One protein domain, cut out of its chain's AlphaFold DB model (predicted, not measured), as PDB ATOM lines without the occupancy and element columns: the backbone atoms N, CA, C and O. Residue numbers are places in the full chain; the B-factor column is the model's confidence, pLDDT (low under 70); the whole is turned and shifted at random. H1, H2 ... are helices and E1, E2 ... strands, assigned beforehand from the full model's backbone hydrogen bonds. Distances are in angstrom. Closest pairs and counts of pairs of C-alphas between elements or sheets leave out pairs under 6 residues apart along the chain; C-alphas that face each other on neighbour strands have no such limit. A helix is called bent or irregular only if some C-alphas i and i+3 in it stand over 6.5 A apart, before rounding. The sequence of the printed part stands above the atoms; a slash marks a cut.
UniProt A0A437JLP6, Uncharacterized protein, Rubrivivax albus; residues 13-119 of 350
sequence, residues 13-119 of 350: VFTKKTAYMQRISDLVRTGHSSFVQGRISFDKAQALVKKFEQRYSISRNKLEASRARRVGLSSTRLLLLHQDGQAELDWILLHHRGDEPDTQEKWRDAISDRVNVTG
ATOM      1  N   VAL A  13     131.963  69.293 344.920       95.19
ATOM      2  CA  VAL A  13     131.511  67.924 345.171       95.19
ATOM      3  C   VAL A  13     131.676  67.625 346.652       95.19
ATOM      4  O   VAL A  13     132.785  67.670 347.183       95.19
ATOM      5  N   PHE A  14     130.575  67.309 347.326       96.06
ATOM      6  CA  PHE A  14     130.594  66.886 348.719       96.06
ATOM      7  C   PHE A  14     131.241  65.508 348.826       96.06
ATOM      8  O   PHE A  14     130.921  64.616 348.052       96.06
ATOM      9  N   THR A  15     132.104  65.316 349.818       93.88
ATOM     10  CA  THR A  15     132.624  63.984 350.187       93.88
ATOM     11  C   THR A  15     131.934  63.448 351.436       93.88
ATOM     12  O   THR A  15     131.842  62.247 351.668       93.88
ATOM     13  N   LYS A  16     131.383  64.348 352.259       93.00
ATOM     14  CA  LYS A  16     130.657  63.981 353.473       93.00
ATOM     15  C   LYS A  16     129.152  63.965 353.231       93.00
ATOM     16  O   LYS A  16     128.509  65.019 353.189       93.00
ATOM     17  N   LYS A  17     128.567  62.763 353.209       93.69
ATOM     18  CA  LYS A  17     127.118  62.539 353.044       93.69
ATOM     19  C   LYS A  17     126.249  63.408 353.962       93.69
ATOM     20  O   LYS A  17     125.268  63.994 353.517       93.69
ATOM     21  N   THR A  18     126.605  63.542 355.240       93.88
ATOM     22  CA  THR A  18     125.797  64.329 356.188       93.88
ATOM     23  C   THR A  18     125.752  65.817 355.842       93.88
ATOM     24  O   THR A  18     124.728  66.456 356.068       93.88
ATOM     25  N   ALA A  19     126.841  66.376 355.301       94.75
ATOM     26  CA  ALA A  19     126.880  67.772 354.866       94.75
ATOM     27  C   ALA A  19     126.015  67.970 353.612       94.75
ATOM     28  O   ALA A  19     125.198  68.887 353.569       94.75
ATOM     29  N   TYR A  20     126.113  67.046 352.652       96.38
ATOM     30  CA  TYR A  20     125.263  67.012 351.459       96.38
ATOM     31  C   TYR A  20     123.765  66.979 351.812       96.38
ATOM     32  O   TYR A  20     122.998  67.832 351.368       96.38
ATOM     33  N   MET A  21     123.361  66.074 352.711       96.38
ATOM     34  CA  MET A  21     121.982  65.977 353.208       96.38
ATOM     35  C   MET A  21     121.502  67.273 353.881       96.38
ATOM     36  O   MET A  21     120.368  67.697 353.658       96.38
ATOM     37  N   GLN A  22     122.356  67.942 354.674       95.06
ATOM     38  CA  GLN A  22     122.017  69.243 355.272       95.06
ATOM     39  C   GLN A  22     121.760  70.313 354.208       95.06
ATOM     40  O   GLN A  22     120.796  71.065 354.327       95.06
ATOM     41  N   ARG A  23     122.596  70.381 353.166       95.62
ATOM     42  CA  ARG A  23     122.462  71.392 352.107       95.62
ATOM     43  C   ARG A  23     121.227  71.180 351.246       95.62
ATOM     44  O   ARG A  23     120.563  72.158 350.920       95.62
ATOM     45  N   ILE A  24     120.862  69.930 350.967       96.00
ATOM     46  CA  ILE A  24     119.574  69.617 350.334       96.00
ATOM     47  C   ILE A  24     118.423  70.130 351.207       96.00
ATOM     48  O   ILE A  24     117.567  70.859 350.715       96.00
ATOM     49  N   SER A  25     118.417  69.815 352.509       94.44
ATOM     50  CA  SER A  25     117.361  70.288 353.414       94.44
ATOM     51  C   SER A  25     117.268  71.811 353.478       94.44
ATOM     52  O   SER A  25     116.163  72.345 353.499       94.44
ATOM     53  N   ASP A  26     118.403  72.515 353.492       93.50
ATOM     54  CA  ASP A  26     118.433  73.981 353.476       93.50
ATOM     55  C   ASP A  26     117.794  74.546 352.197       93.50
ATOM     56  O   ASP A  26     117.007  75.494 352.253       93.50
ATOM     57  N   LEU A  27     118.113  73.962 351.038       93.19
ATOM     58  CA  LEU A  27     117.586  74.403 349.745       93.19
ATOM     59  C   LEU A  27     116.081  74.148 349.635       93.19
ATOM     60  O   LEU A  27     115.334  75.065 349.291       93.19
ATOM     61  N   VAL A  28     115.623  72.953 350.014       92.81
ATOM     62  CA  VAL A  28     114.192  72.614 350.021       92.81
ATOM     63  C   VAL A  28     113.428  73.518 350.991       92.81
ATOM     64  O   VAL A  28     112.396  74.084 350.636       92.81
ATOM     65  N   ARG A  29     113.967  73.752 352.196       90.19
ATOM     66  CA  ARG A  29     113.371  74.662 353.188       90.19
ATOM     67  C   ARG A  29     113.256  76.102 352.679       90.19
ATOM     68  O   ARG A  29     112.336  76.805 353.082       90.19
ATOM     69  N   THR A  30     114.180  76.547 351.831       88.00
ATOM     70  CA  THR A  30     114.184  77.906 351.259       88.00
ATOM     71  C   THR A  30     113.372  78.037 349.970       88.00
ATOM     72  O   THR A  30     113.399  79.104 349.364       88.00
ATOM     73  N   GLY A  31     112.647  76.989 349.559       88.44
ATOM     74  CA  GLY A  31     111.719  77.033 348.424       88.44
ATOM     75  C   GLY A  31     112.200  76.323 347.159       88.44
ATOM     76  O   GLY A  31     111.486  76.337 346.160       88.44
ATOM     77  N   HIS A  32     113.366  75.666 347.174       91.69
ATOM     78  CA  HIS A  32     113.793  74.815 346.057       91.69
ATOM     79  C   HIS A  32     113.096  73.453 346.146       91.69
ATOM     80  O   HIS A  32     113.712  72.451 346.511       91.69
ATOM     81  N   SER A  33     111.783  73.434 345.920       90.06
ATOM     82  CA  SER A  33     110.963  72.234 346.095       90.06
ATOM     83  C   SER A  33     110.997  71.306 344.887       90.06
ATOM     84  O   SER A  33     110.825  70.108 345.056       90.06
ATOM     85  N   SER A  34     111.229  71.817 343.676       92.06
ATOM     86  CA  SER A  34     111.245  70.971 342.476       92.06
ATOM     87  C   SER A  34     112.632  70.358 342.297       92.06
ATOM     88  O   SER A  34     113.630  71.066 342.414       92.06
ATOM     89  N   PHE A  35     112.730  69.054 342.052       94.25
ATOM     90  CA  PHE A  35     114.013  68.366 341.975       94.25
ATOM     91  C   PHE A  35     114.062  67.255 340.925       94.25
ATOM     92  O   PHE A  35     113.062  66.607 340.609       94.25
ATOM     93  N   VAL A  36     115.277  67.004 340.439       93.75
ATOM     94  CA  VAL A  36     115.667  65.823 339.660       93.75
ATOM     95  C   VAL A  36     116.939  65.274 340.288       93.75
ATOM     96  O   VAL A  36     117.796  66.038 340.721       93.75
ATOM     97  N   GLN A  37     117.062  63.956 340.381       94.75
ATOM     98  CA  GLN A  37     118.231  63.322 340.987       94.75
ATOM     99  C   GLN A  37     118.620  62.082 340.189       94.75
ATOM    100  O   GLN A  37     117.767  61.469 339.545       94.75
ATOM    101  N   GLY A  38     119.878  61.677 340.296       92.94
ATOM    102  CA  GLY A  38     120.368  60.463 339.664       92.94
ATOM    103  C   GLY A  38     121.782  60.121 340.100       92.94
ATOM    104  O   GLY A  38     122.344  60.749 340.998       92.94
ATOM    105  N   ARG A  39     122.350  59.120 339.432       94.19
ATOM    106  CA  ARG A  39     123.765  58.763 339.528       94.19
ATOM    107  C   ARG A  39     124.445  58.983 338.193       94.19
ATOM    108  O   ARG A  39     123.791  58.957 337.149       94.19
ATOM    109  N   ILE A  40     125.736  59.272 338.229       93.81
ATOM    110  CA  ILE A  40     126.532  59.468 337.023       93.81
ATOM    111  C   ILE A  40     127.973  59.028 337.249       93.81
ATOM    112  O   ILE A  40     128.530  59.253 338.319       93.81
ATOM    113  N   SER A  41     128.603  58.448 336.230       91.25
ATOM    114  CA  SER A  41     130.034  58.157 336.277       91.25
ATOM    115  C   SER A  41     130.873  59.438 336.306       91.25
ATOM    116  O   SER A  41     130.480  60.485 335.775       91.25
ATOM    117  N   PHE A  42     132.069  59.343 336.885       86.81
ATOM    118  CA  PHE A  42     133.005  60.464 336.980       86.81
ATOM    119  C   PHE A  42     133.317  61.135 335.643       86.81
ATOM    120  O   PHE A  42     133.316  62.365 335.554       86.81
ATOM    121  N   ASP A  43     133.522  60.347 334.590       85.69
ATOM    122  CA  ASP A  43     133.901  60.865 333.273       85.69
ATOM    123  C   ASP A  43     132.802  61.714 332.634       85.69
ATOM    124  O   ASP A  43     133.076  62.679 331.918       85.69
ATOM    125  N   LYS A  44     131.538  61.392 332.930       89.31
ATOM    126  CA  LYS A  44     130.369  62.089 332.381       89.31
ATOM    127  C   LYS A  44     129.932  63.279 333.238       89.31
ATOM    128  O   LYS A  44     129.155  64.111 332.768       89.31
ATOM    129  N   ALA A  45     130.450  63.414 334.462       90.81
ATOM    130  CA  ALA A  45     130.062  64.474 335.389       90.81
ATOM    131  C   ALA A  45     130.302  65.883 334.816       90.81
ATOM    132  O   ALA A  45     129.449  66.757 334.946       90.81
ATOM    133  N   GLN A  46     131.419  66.104 334.114       90.50
ATOM    134  CA  GLN A  46     131.722  67.408 333.512       90.50
ATOM    135  C   GLN A  46     130.744  67.769 332.381       90.50
ATOM    136  O   GLN A  46     130.332  68.925 332.262       90.50
ATOM    137  N   ALA A  47     130.328  66.784 331.579       89.25
ATOM    138  CA  ALA A  47     129.334  66.982 330.528       89.25
ATOM    139  C   ALA A  47     127.951  67.313 331.115       89.25
ATOM    140  O   ALA A  47     127.274  68.214 330.619       89.25
ATOM    141  N   LEU A  48     127.564  66.649 332.211       91.44
ATOM    142  CA  LEU A  48     126.332  66.950 332.946       91.44
ATOM    143  C   LEU A  48     126.336  68.382 333.495       91.44
ATOM    144  O   LEU A  48     125.371  69.119 333.311       91.44
ATOM    145  N   VAL A  49     127.437  68.792 334.126       92.56
ATOM    146  CA  VAL A  49     127.603  70.151 334.656       92.56
ATOM    147  C   VAL A  49     127.492  71.187 333.540       92.56
ATOM    148  O   VAL A  49     126.775  72.170 333.699       92.56
ATOM    149  N   LYS A  50     128.120  70.945 332.381       90.06
ATOM    150  CA  LYS A  50     128.005  71.825 331.210       90.06
ATOM    151  C   LYS A  50     126.559  71.931 330.714       90.06
ATOM    152  O   LYS A  50     126.080  73.041 330.496       90.06
ATOM    153  N   LYS A  51     125.852  70.799 330.591       90.75
ATOM    154  CA  LYS A  51     124.427  70.757 330.209       90.75
ATOM    155  C   LYS A  51     123.580  71.606 331.161       90.75
ATOM    156  O   LYS A  51     122.759  72.399 330.710       90.75
ATOM    157  N   PHE A  52     123.767  71.442 332.468       90.94
ATOM    158  CA  PHE A  52     122.970  72.154 333.467       90.94
ATOM    159  C   PHE A  52     123.352  73.624 333.623       90.94
ATOM    160  O   PHE A  52     122.470  74.434 333.894       90.94
ATOM    161  N   GLU A  53     124.609  74.004 333.400       90.44
ATOM    162  CA  GLU A  53     124.992  75.417 333.359       90.44
ATOM    163  C   GLU A  53     124.300  76.141 332.207       90.44
ATOM    164  O   GLU A  53     123.658  77.165 332.428       90.44
ATOM    165  N   GLN A  54     124.352  75.563 331.005       87.62
ATOM    166  CA  GLN A  54     123.746  76.154 329.811       87.62
ATOM    167  C   GLN A  54     122.227  76.309 329.934       87.62
ATOM    168  O   GLN A  54     121.672  77.281 329.434       87.62
ATOM    169  N   ARG A  55     121.555  75.361 330.597       86.50
ATOM    170  CA  ARG A  55     120.089  75.355 330.715       86.50
ATOM    171  C   ARG A  55     119.559  76.112 331.926       86.50
ATOM    172  O   ARG A  55     118.499  76.718 331.843       86.50
ATOM    173  N   TYR A  56     120.263  76.054 333.055       87.00
ATOM    174  CA  TYR A  56     119.715  76.475 334.348       87.00
ATOM    175  C   TYR A  56     120.592  77.468 335.114       87.00
ATOM    176  O   TYR A  56     120.229  77.846 336.231       87.00
ATOM    177  N   SER A  57     121.739  77.877 334.557       86.88
ATOM    178  CA  SER A  57     122.681  78.810 335.191       86.88
ATOM    179  C   SER A  57     123.034  78.410 336.636       86.88
ATOM    180  O   SER A  57     122.900  79.202 337.576       86.88
ATOM    181  N   ILE A  58     123.437  77.150 336.839       88.38
ATOM    182  CA  ILE A  58     123.682  76.567 338.172       88.38
ATOM    183  C   ILE A  58     124.811  77.268 338.949       88.38
ATOM    184  O   ILE A  58     124.867  77.163 340.180       88.38
ATOM    185  N   SER A  59     125.678  78.009 338.257       86.38
ATOM    186  CA  SER A  59     126.844  78.690 338.828       86.38
ATOM    187  C   SER A  59     126.567  80.086 339.386       86.38
ATOM    188  O   SER A  59     127.484  80.703 339.928       86.38
ATOM    189  N   ARG A  60     125.317  80.576 339.338       84.75
ATOM    190  CA  ARG A  60     124.946  81.874 339.933       84.75
ATOM    191  C   ARG A  60     125.399  81.968 341.387       84.75
ATOM    192  O   ARG A  60     125.102  81.092 342.215       84.75
ATOM    193  N   ASN A  61     126.062  83.060 341.748       84.50
ATOM    194  CA  ASN A  61     126.454  83.281 343.136       84.50
ATOM    195  C   ASN A  61     125.208  83.518 344.025       84.50
ATOM    196  O   ASN A  61     124.067  83.585 343.556       84.50
ATOM    197  N   LYS A  62     125.383  83.572 345.352       82.69
ATOM    198  CA  LYS A  62     124.243  83.717 346.281       82.69
ATOM    199  C   LYS A  62     123.476  85.029 346.067       82.69
ATOM    200  O   LYS A  62     122.249  85.028 346.167       82.69
ATOM    201  N   LEU A  63     124.184  86.118 345.770       86.44
ATOM    202  CA  LEU A  63     123.595  87.445 345.580       86.44
ATOM    203  C   LEU A  63     122.817  87.521 344.264       86.44
ATOM    204  O   LEU A  63     121.675  87.967 344.264       86.44
ATOM    205  N   GLU A  64     123.384  87.018 343.173       86.12
ATOM    206  CA  GLU A  64     122.742  86.889 341.861       86.12
ATOM    207  C   GLU A  64     121.488  86.031 341.942       86.12
ATOM    208  O   GLU A  64     120.426  86.461 341.506       86.12
ATOM    209  N   ALA A  65     121.568  84.859 342.577       85.12
ATOM    210  CA  ALA A  65     120.406  83.999 342.785       85.12
ATOM    211  C   ALA A  65     119.325  84.674 343.646       85.12
ATOM    212  O   ALA A  65     118.133  84.454 343.448       85.12
ATOM    213  N   SER A  66     119.711  85.505 344.619       85.25
ATOM    214  CA  SER A  66     118.754  86.283 345.408       85.25
ATOM    215  C   SER A  66     118.102  87.399 344.592       85.25
ATOM    216  O   SER A  66     116.897  87.607 344.706       85.25
ATOM    217  N   ARG A  67     118.881  88.111 343.772       87.06
ATOM    218  CA  ARG A  67     118.383  89.174 342.892       87.06
ATOM    219  C   ARG A  67     117.450  88.609 341.823       87.06
ATOM    220  O   ARG A  67     116.370  89.156 341.652       87.06
ATOM    221  N   ALA A  68     117.823  87.492 341.198       84.12
ATOM    222  CA  ALA A  68     117.002  86.778 340.223       84.12
ATOM    223  C   ALA A  68     115.630  86.416 340.812       84.12
ATOM    224  O   ALA A  68     114.609  86.821 340.270       84.12
ATOM    225  N   ARG A  69     115.608  85.786 341.997       86.06
ATOM    226  CA  ARG A  69     114.354  85.443 342.689       86.06
ATOM    227  C   ARG A  69     113.495  86.659 343.032       86.06
ATOM    228  O   ARG A  69     112.277  86.572 342.974       86.06
ATOM    229  N   ARG A  70     114.105  87.802 343.371       85.50
ATOM    230  CA  ARG A  70     113.365  89.046 343.653       85.50
ATOM    231  C   ARG A  70     112.658  89.605 342.414       85.50
ATOM    232  O   ARG A  70     111.650  90.281 342.559       85.50
ATOM    233  N   VAL A  71     113.185  89.324 341.225       86.31
ATOM    234  CA  VAL A  71     112.603  89.720 339.932       86.31
ATOM    235  C   VAL A  71     111.643  88.638 339.398       86.31
ATOM    236  O   VAL A  71     111.099  88.780 338.314       86.31
ATOM    237  N   GLY A  72     111.401  87.565 340.161       83.19
ATOM    238  CA  GLY A  72     110.519  86.462 339.769       83.19
ATOM    239  C   GLY A  72     111.205  85.355 338.970       83.19
ATOM    240  O   GLY A  72     110.579  84.338 338.704       83.19
ATOM    241  N   LEU A  73     112.498  85.491 338.659       85.44
ATOM    242  CA  LEU A  73     113.223  84.491 337.883       85.44
ATOM    243  C   LEU A  73     113.506  83.230 338.697       85.44
ATOM    244  O   LEU A  73     113.813  83.275 339.898       85.44
ATOM    245  N   SER A  74     113.505  82.097 338.003       85.88
ATOM    246  CA  SER A  74     113.878  80.818 338.601       85.88
ATOM    247  C   SER A  74     115.344  80.772 339.063       85.88
ATOM    248  O   SER A  74     116.242  81.445 338.536       85.88
ATOM    249  N   SER A  75     115.612  79.955 340.087       89.06
ATOM    250  CA  SER A  75     116.972  79.700 340.573       89.06
ATOM    251  C   SER A  75     117.196  78.211 340.767       89.06
ATOM    252  O   SER A  75     116.451  77.551 341.486       89.06
ATOM    253  N   THR A  76     118.273  77.703 340.178       91.12
ATOM    254  CA  THR A  76     118.598  76.278 340.213       91.12
ATOM    255  C   THR A  76     119.943  76.048 340.899       91.12
ATOM    256  O   THR A  76     120.859  76.867 340.806       91.12
ATOM    257  N   ARG A  77     120.064  74.938 341.631       92.56
ATOM    258  CA  ARG A  77     121.261  74.531 342.367       92.56
ATOM    259  C   ARG A  77     121.556  73.061 342.111       92.56
ATOM    260  O   ARG A  77     120.731  72.205 342.411       92.56
ATOM    261  N   LEU A  78     122.748  72.782 341.594       95.06
ATOM    262  CA  LEU A  78     123.280  71.428 341.476       95.06
ATOM    263  C   LEU A  78     124.121  71.107 342.712       95.06
ATOM    264  O   LEU A  78     125.020  71.873 343.062       95.06
ATOM    265  N   LEU A  79     123.855  69.968 343.340       96.31
ATOM    266  CA  LEU A  79     124.722  69.386 344.358       96.31
ATOM    267  C   LEU A  79     125.202  68.014 343.878       96.31
ATOM    268  O   LEU A  79     124.428  67.241 343.315       96.31
ATOM    269  N   LEU A  80     126.475  67.718 344.133       96.31
ATOM    270  CA  LEU A  80     127.122  66.446 343.810       96.31
ATOM    271  C   LEU A  80     127.671  65.817 345.090       96.31
ATOM    272  O   LEU A  80     128.244  66.524 345.918       96.31
ATOM    273  N   LEU A  81     127.537  64.505 345.236       96.19
ATOM    274  CA  LEU A  81     128.093  63.721 346.329       96.19
ATOM    275  C   LEU A  81     128.980  62.617 345.757       96.19
ATOM    276  O   LEU A  81     128.537  61.801 344.953       96.19
ATOM    277  N   HIS A  82     130.216  62.575 346.233       94.31
ATOM    278  CA  HIS A  82     131.098  61.430 346.101       94.31
ATOM    279  C   HIS A  82     131.146  60.672 347.422       94.31
ATOM    280  O   HIS A  82     131.292  61.277 348.487       94.31
ATOM    281  N   GLN A  83     131.048  59.352 347.344       89.19
ATOM    282  CA  GLN A  83     131.301  58.454 348.461       89.19
ATOM    283  C   GLN A  83     132.555  57.647 348.153       89.19
ATOM    284  O   GLN A  83     132.699  57.126 347.046       89.19
ATOM    285  N   ASP A  84     133.456  57.557 349.129       82.25
ATOM    286  CA  ASP A  84     134.700  56.812 348.971       82.25
ATOM    287  C   ASP A  84     134.399  55.356 348.568       82.25
ATOM    288  O   ASP A  84     133.482  54.725 349.098       82.25
ATOM    289  N   GLY A  85     135.146  54.840 347.591       79.69
ATOM    290  CA  GLY A  85     134.939  53.499 347.033       79.69
ATOM    291  C   GLY A  85     133.859  53.403 345.948       79.69
ATOM    292  O   GLY A  85     133.749  52.357 345.316       79.69
ATOM    293  N   GLN A  86     133.097  54.468 345.671       81.50
ATOM    294  CA  GLN A  86     132.132  54.482 344.567       81.50
ATOM    295  C   GLN A  86     132.713  55.137 343.311       81.50
ATOM    296  O   GLN A  86     133.242  56.246 343.361       81.50
ATOM    297  N   ALA A  87     132.563  54.465 342.167       83.06
ATOM    298  CA  ALA A  87     132.944  54.984 340.847       83.06
ATOM    299  C   ALA A  87     131.912  55.967 340.253       83.06
ATOM    300  O   ALA A  87     132.120  56.539 339.179       83.06
ATOM    301  N   GLU A  88     130.793  56.165 340.945       91.31
ATOM    302  CA  GLU A  88     129.723  57.070 340.546       91.31
ATOM    303  C   GLU A  88     129.564  58.217 341.547       91.31
ATOM    304  O   GLU A  88     129.925  58.127 342.723       91.31
ATOM    305  N   LEU A  89     128.998  59.310 341.050       93.69
ATOM    306  CA  LEU A  89     128.555  60.458 341.816       93.69
ATOM    307  C   LEU A  89     127.035  60.430 341.921       93.69
ATOM    308  O   LEU A  89     126.340  60.373 340.902       93.69
ATOM    309  N   ASP A  90     126.517  60.550 343.139       95.00
ATOM    310  CA  ASP A  90     125.116  60.906 343.334       95.00
ATOM    311  C   ASP A  90     124.962  62.406 343.051       95.00
ATOM    312  O   ASP A  90     125.763  63.232 343.503       95.00
ATOM    313  N   TRP A  91     123.922  62.787 342.318       95.44
ATOM    314  CA  TRP A  91     123.647  64.184 342.008       95.44
ATOM    315  C   TRP A  91     122.182  64.530 342.226       95.44
ATOM    316  O   TRP A  91     121.287  63.699 342.054       95.44
ATOM    317  N   ILE A  92     121.939  65.788 342.582       96.25
ATOM    318  CA  ILE A  92     120.599  66.360 342.658       96.25
ATOM    319  C   ILE A  92     120.605  67.787 342.124       96.25
ATOM    320  O   ILE A  92     121.432  68.620 342.503       96.25
ATOM    321  N   LEU A  93     119.655  68.063 341.240       94.50
ATOM    322  CA  LEU A  93     119.342  69.385 340.737       94.50
ATOM    323  C   LEU A  93     118.073  69.866 341.439       94.50
ATOM    324  O   LEU A  93     117.024  69.239 341.325       94.50
ATOM    325  N   LEU A  94     118.183  70.960 342.185       93.94
ATOM    326  CA  LEU A  94     117.098  71.575 342.944       93.94
ATOM    327  C   LEU A  94     116.724  72.904 342.303       93.94
ATOM    328  O   LEU A  94     117.591  73.736 342.042       93.94
ATOM    329  N   HIS A  95     115.437  73.121 342.097       91.06
ATOM    330  CA  HIS A  95     114.886  74.268 341.405       91.06
ATOM    331  C   HIS A  95     113.896  75.011 342.300       91.06
ATOM    332  O   HIS A  95     112.958  74.436 342.862       91.06
ATOM    333  N   HIS A  96     114.133  76.311 342.434       90.00
ATOM    334  CA  HIS A  96     113.224  77.266 343.039       90.00
ATOM    335  C   HIS A  96     112.287  77.802 341.966       90.00
ATOM    336  O   HIS A  96     112.751  78.402 340.993       90.00
ATOM    337  N   ARG A  97     110.981  77.629 342.192       81.00
ATOM    338  CA  ARG A  97     109.940  78.103 341.275       81.00
ATOM    339  C   ARG A  97     110.027  79.621 341.109       81.00
ATOM    340  O   ARG A  97     110.164  80.343 342.100       81.00
ATOM    341  N   GLY A  98     109.980  80.074 339.867       77.50
ATOM    342  CA  GLY A  98     109.941  81.480 339.476       77.50
ATOM    343  C   GLY A  98     109.272  81.556 338.113       77.50
ATOM    344  O   GLY A  98     108.069  81.775 338.039       77.50
ATOM    345  N   ASP A  99     110.030  81.193 337.083       74.62
ATOM    346  CA  ASP A  99     109.518  80.925 335.735       74.62
ATOM    347  C   ASP A  99     109.114  79.448 335.578       74.62
ATOM    348  O   ASP A  99     109.449  78.613 336.433       74.62
ATOM    349  N   GLU A 100     108.409  79.112 334.492       67.75
ATOM    350  CA  GLU A 100     108.021  77.727 334.207       67.75
ATOM    351  C   GLU A 100     109.257  76.814 334.083       67.75
ATOM    352  O   GLU A 100     110.224  77.156 333.393       67.75
ATOM    353  N   PRO A 101     109.264  75.653 334.764       67.62
ATOM    354  CA  PRO A 101     110.373  74.719 334.678       67.62
ATOM    355  C   PRO A 101     110.456  74.118 333.271       67.62
ATOM    356  O   PRO A 101     109.444  73.785 332.660       67.62
ATOM    357  N   ASP A 102     111.682  73.929 332.783       75.00
ATOM    358  CA  ASP A 102     111.951  73.264 331.504       75.00
ATOM    359  C   ASP A 102     111.262  71.890 331.441       75.00
ATOM    360  O   ASP A 102     111.504  71.030 332.294       75.00
ATOM    361  N   THR A 103     110.425  71.685 330.419       79.25
ATOM    362  CA  THR A 103     109.614  70.473 330.227       79.25
ATOM    363  C   THR A 103     110.434  69.249 329.828       79.25
ATOM    364  O   THR A 103     109.930  68.128 329.896       79.25
ATOM    365  N   GLN A 104     111.697  69.427 329.424       81.06
ATOM    366  CA  GLN A 104     112.560  68.312 329.027       81.06
ATOM    367  C   GLN A 104     112.979  67.425 330.203       81.06
ATOM    368  O   GLN A 104     113.300  66.253 330.002       81.06
ATOM    369  N   GLU A 105     113.006  67.967 331.421       84.94
ATOM    370  CA  GLU A 105     113.377  67.216 332.615       84.94
ATOM    371  C   GLU A 105     112.131  66.764 333.382       84.94
ATOM    372  O   GLU A 105     111.141  67.484 333.515       84.94
ATOM    373  N   LYS A 106     112.188  65.554 333.945       88.31
ATOM    374  CA  LYS A 106     111.096  64.996 334.755       88.31
ATOM    375  C   LYS A 106     111.152  65.550 336.178       88.31
ATOM    376  O   LYS A 106     111.567  64.853 337.105       88.31
ATOM    377  N   TRP A 107     110.775  66.817 336.337       88.75
ATOM    378  CA  TRP A 107     110.735  67.490 337.633       88.75
ATOM    379  C   TRP A 107     109.748  66.821 338.585       88.75
ATOM    380  O   TRP A 107     108.604  66.540 338.235       88.75
ATOM    381  N   ARG A 108     110.196  66.599 339.819       91.44
ATOM    382  CA  ARG A 108     109.381  66.061 340.913       91.44
ATOM    383  C   ARG A 108     109.301  67.096 342.020       91.44
ATOM    384  O   ARG A 108     110.231  67.877 342.192       91.44
ATOM    385  N   ASP A 109     108.204  67.136 342.763       90.12
ATOM    386  CA  ASP A 109     108.035  68.085 343.866       90.12
ATOM    387  C   ASP A 109     108.399  67.404 345.187       90.12
ATOM    388  O   ASP A 109     107.808  66.392 345.534       90.12
ATOM    389  N   ALA A 110     109.348  67.958 345.938       89.31
ATOM    390  CA  ALA A 110     109.811  67.443 347.227       89.31
ATOM    391  C   ALA A 110     108.717  67.424 348.306       89.31
ATOM    392  O   ALA A 110     108.913  66.843 349.375       89.31
ATOM    393  N   ILE A 111     107.589  68.108 348.075       86.94
ATOM    394  CA  ILE A 111     106.423  68.064 348.963       86.94
ATOM    395  C   ILE A 111     105.599  66.791 348.734       86.94
ATOM    396  O   ILE A 111     105.133  66.207 349.713       86.94
ATOM    397  N   SER A 112     105.399  66.382 347.477       86.94
ATOM    398  CA  SER A 112     104.581  65.215 347.118       86.94
ATOM    399  C   SER A 112     105.411  63.941 346.962       86.94
ATOM    400  O   SER A 112     105.000  62.879 347.425       86.94
ATOM    401  N   ASP A 113     106.593  64.056 346.365       88.81
ATOM    402  CA  ASP A 113     107.595  63.005 346.246       88.81
ATOM    403  C   ASP A 113     108.754  63.243 347.224       88.81
ATOM    404  O   ASP A 113     108.981  64.343 347.725       88.81
ATOM    405  N   ARG A 114     109.506  62.188 347.529       87.75
ATOM    406  CA  ARG A 114     110.567  62.213 348.533       87.75
ATOM    407  C   ARG A 114     111.934  62.232 347.874       87.75
ATOM    408  O   ARG A 114     112.275  61.376 347.058       87.75
ATOM    409  N   VAL A 115     112.762  63.183 348.299       92.94
ATOM    410  CA  VAL A 115     114.181  63.202 347.935       92.94
ATOM    411  C   VAL A 115     114.873  62.030 348.620       92.94
ATOM    412  O   VAL A 115     114.796  61.909 349.844       92.94
ATOM    413  N   ASN A 116     115.569  61.200 347.843       93.62
ATOM    414  CA  ASN A 116     116.236  59.997 348.342       93.62
ATOM    415  C   ASN A 116     117.754  60.110 348.197       93.62
ATOM    416  O   ASN A 116     118.260  60.387 347.115       93.62
ATOM    417  N   VAL A 117     118.479  59.836 349.280       92.25
ATOM    418  CA  VAL A 117     119.945  59.844 349.332       92.25
ATOM    419  C   VAL A 117     120.406  58.599 350.081       92.25
ATOM    420  O   VAL A 117     120.324  58.538 351.305       92.25
ATOM    421  N   THR A 118     120.937  57.599 349.374       87.06
ATOM    422  CA  THR A 118     121.618  56.424 349.975       87.06
ATOM    423  C   THR A 118     120.813  55.692 351.065       87.06
ATOM    424  O   THR A 118     121.324  55.420 352.152       87.06
ATOM    425  N   GLY A 119     119.526  55.434 350.822       89.44
ATOM    426  CA  GLY A 119     118.649  54.780 351.805       89.44
ATOM    427  C   GLY A 119     118.074  55.713 352.879       89.44
ATOM    428  O   GLY A 119     117.436  55.243 353.818       89.44
TER     429      GLY A 119
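Overview. This is residues 13 to 119 of the 350 residues of an uncharacterized protein of Rubrivivax albus (UniProt A0A437JLP6). A twisted three-stranded sheet is sandwiched between H1 over one face and H2 over the other, both running along its strands; H3 only grazes the sheet, and residues 97 to 119 form a long stretch with no named element. The printed part has 107 residues, with three named helices and three named strands in the order H1 E1 H2 H3 E2 E3. The sheet's order is E1 E3 E2, antiparallel, and the class is mixed, helices and strands. The whole is compact, with a radius of gyration of the C-alphas of 13.5 A, yet elongated, spanning 43 by 27 by 26 A.

Arrangement. Start at H1, residues 17 to 29, on the sheet at a height of 9.8 A; its closest C-alphas to E2, residues 75 to 82, are Tyr 20 and Leu 81, 6.7 A. E1, residues 34 to 41, is antiparallel to E3, residues 88 to 96, with N 36 and O 93 at 3.0 A. H2, residues 42 to 56, is on the opposite face from H1, at a height of 9.2 A, giving three layers, helices on both faces of a sheet; its closest C-alphas to E3 are Phe 42 and Glu 88, 5.9 A. H2 is irregular, but only just: C-alphas 43 and 46 are 6.9 A apart. H3, residues 62 to 70, comes closest to E2 at the C-alphas of Ala 65 and Ser 75, 5.9 A. E1, H2 H3, E2 form a split strand-helix-strand unit, two strands running the same way with E3 between them, its crossover right-handed. E2 and E3 are a hairpin, with N 77 and O 94 at 2.8 A. Every O i to N i+4 pair is within hydrogen-bond range in H1 and H3, and 9 of 11 in H2.

Along the chain. Find C-alpha 17 at (127.118, 62.539, 353.044), where H1 begins its 18.3 A. H2 is 21.0 A long, E1 23.6 A, E2 23.7 A and H3 12.4 A. E3 runs 26.2 A to C-alpha 96 at (113.224, 77.266, 343.039).

Size, cuts and confidence. The C-alphas farthest apart are Val 71 and Gly 85, 43.1 A. The printed part has no cut, and its links between named elements are tight. Confidence is under 70 at residues 100 to 101.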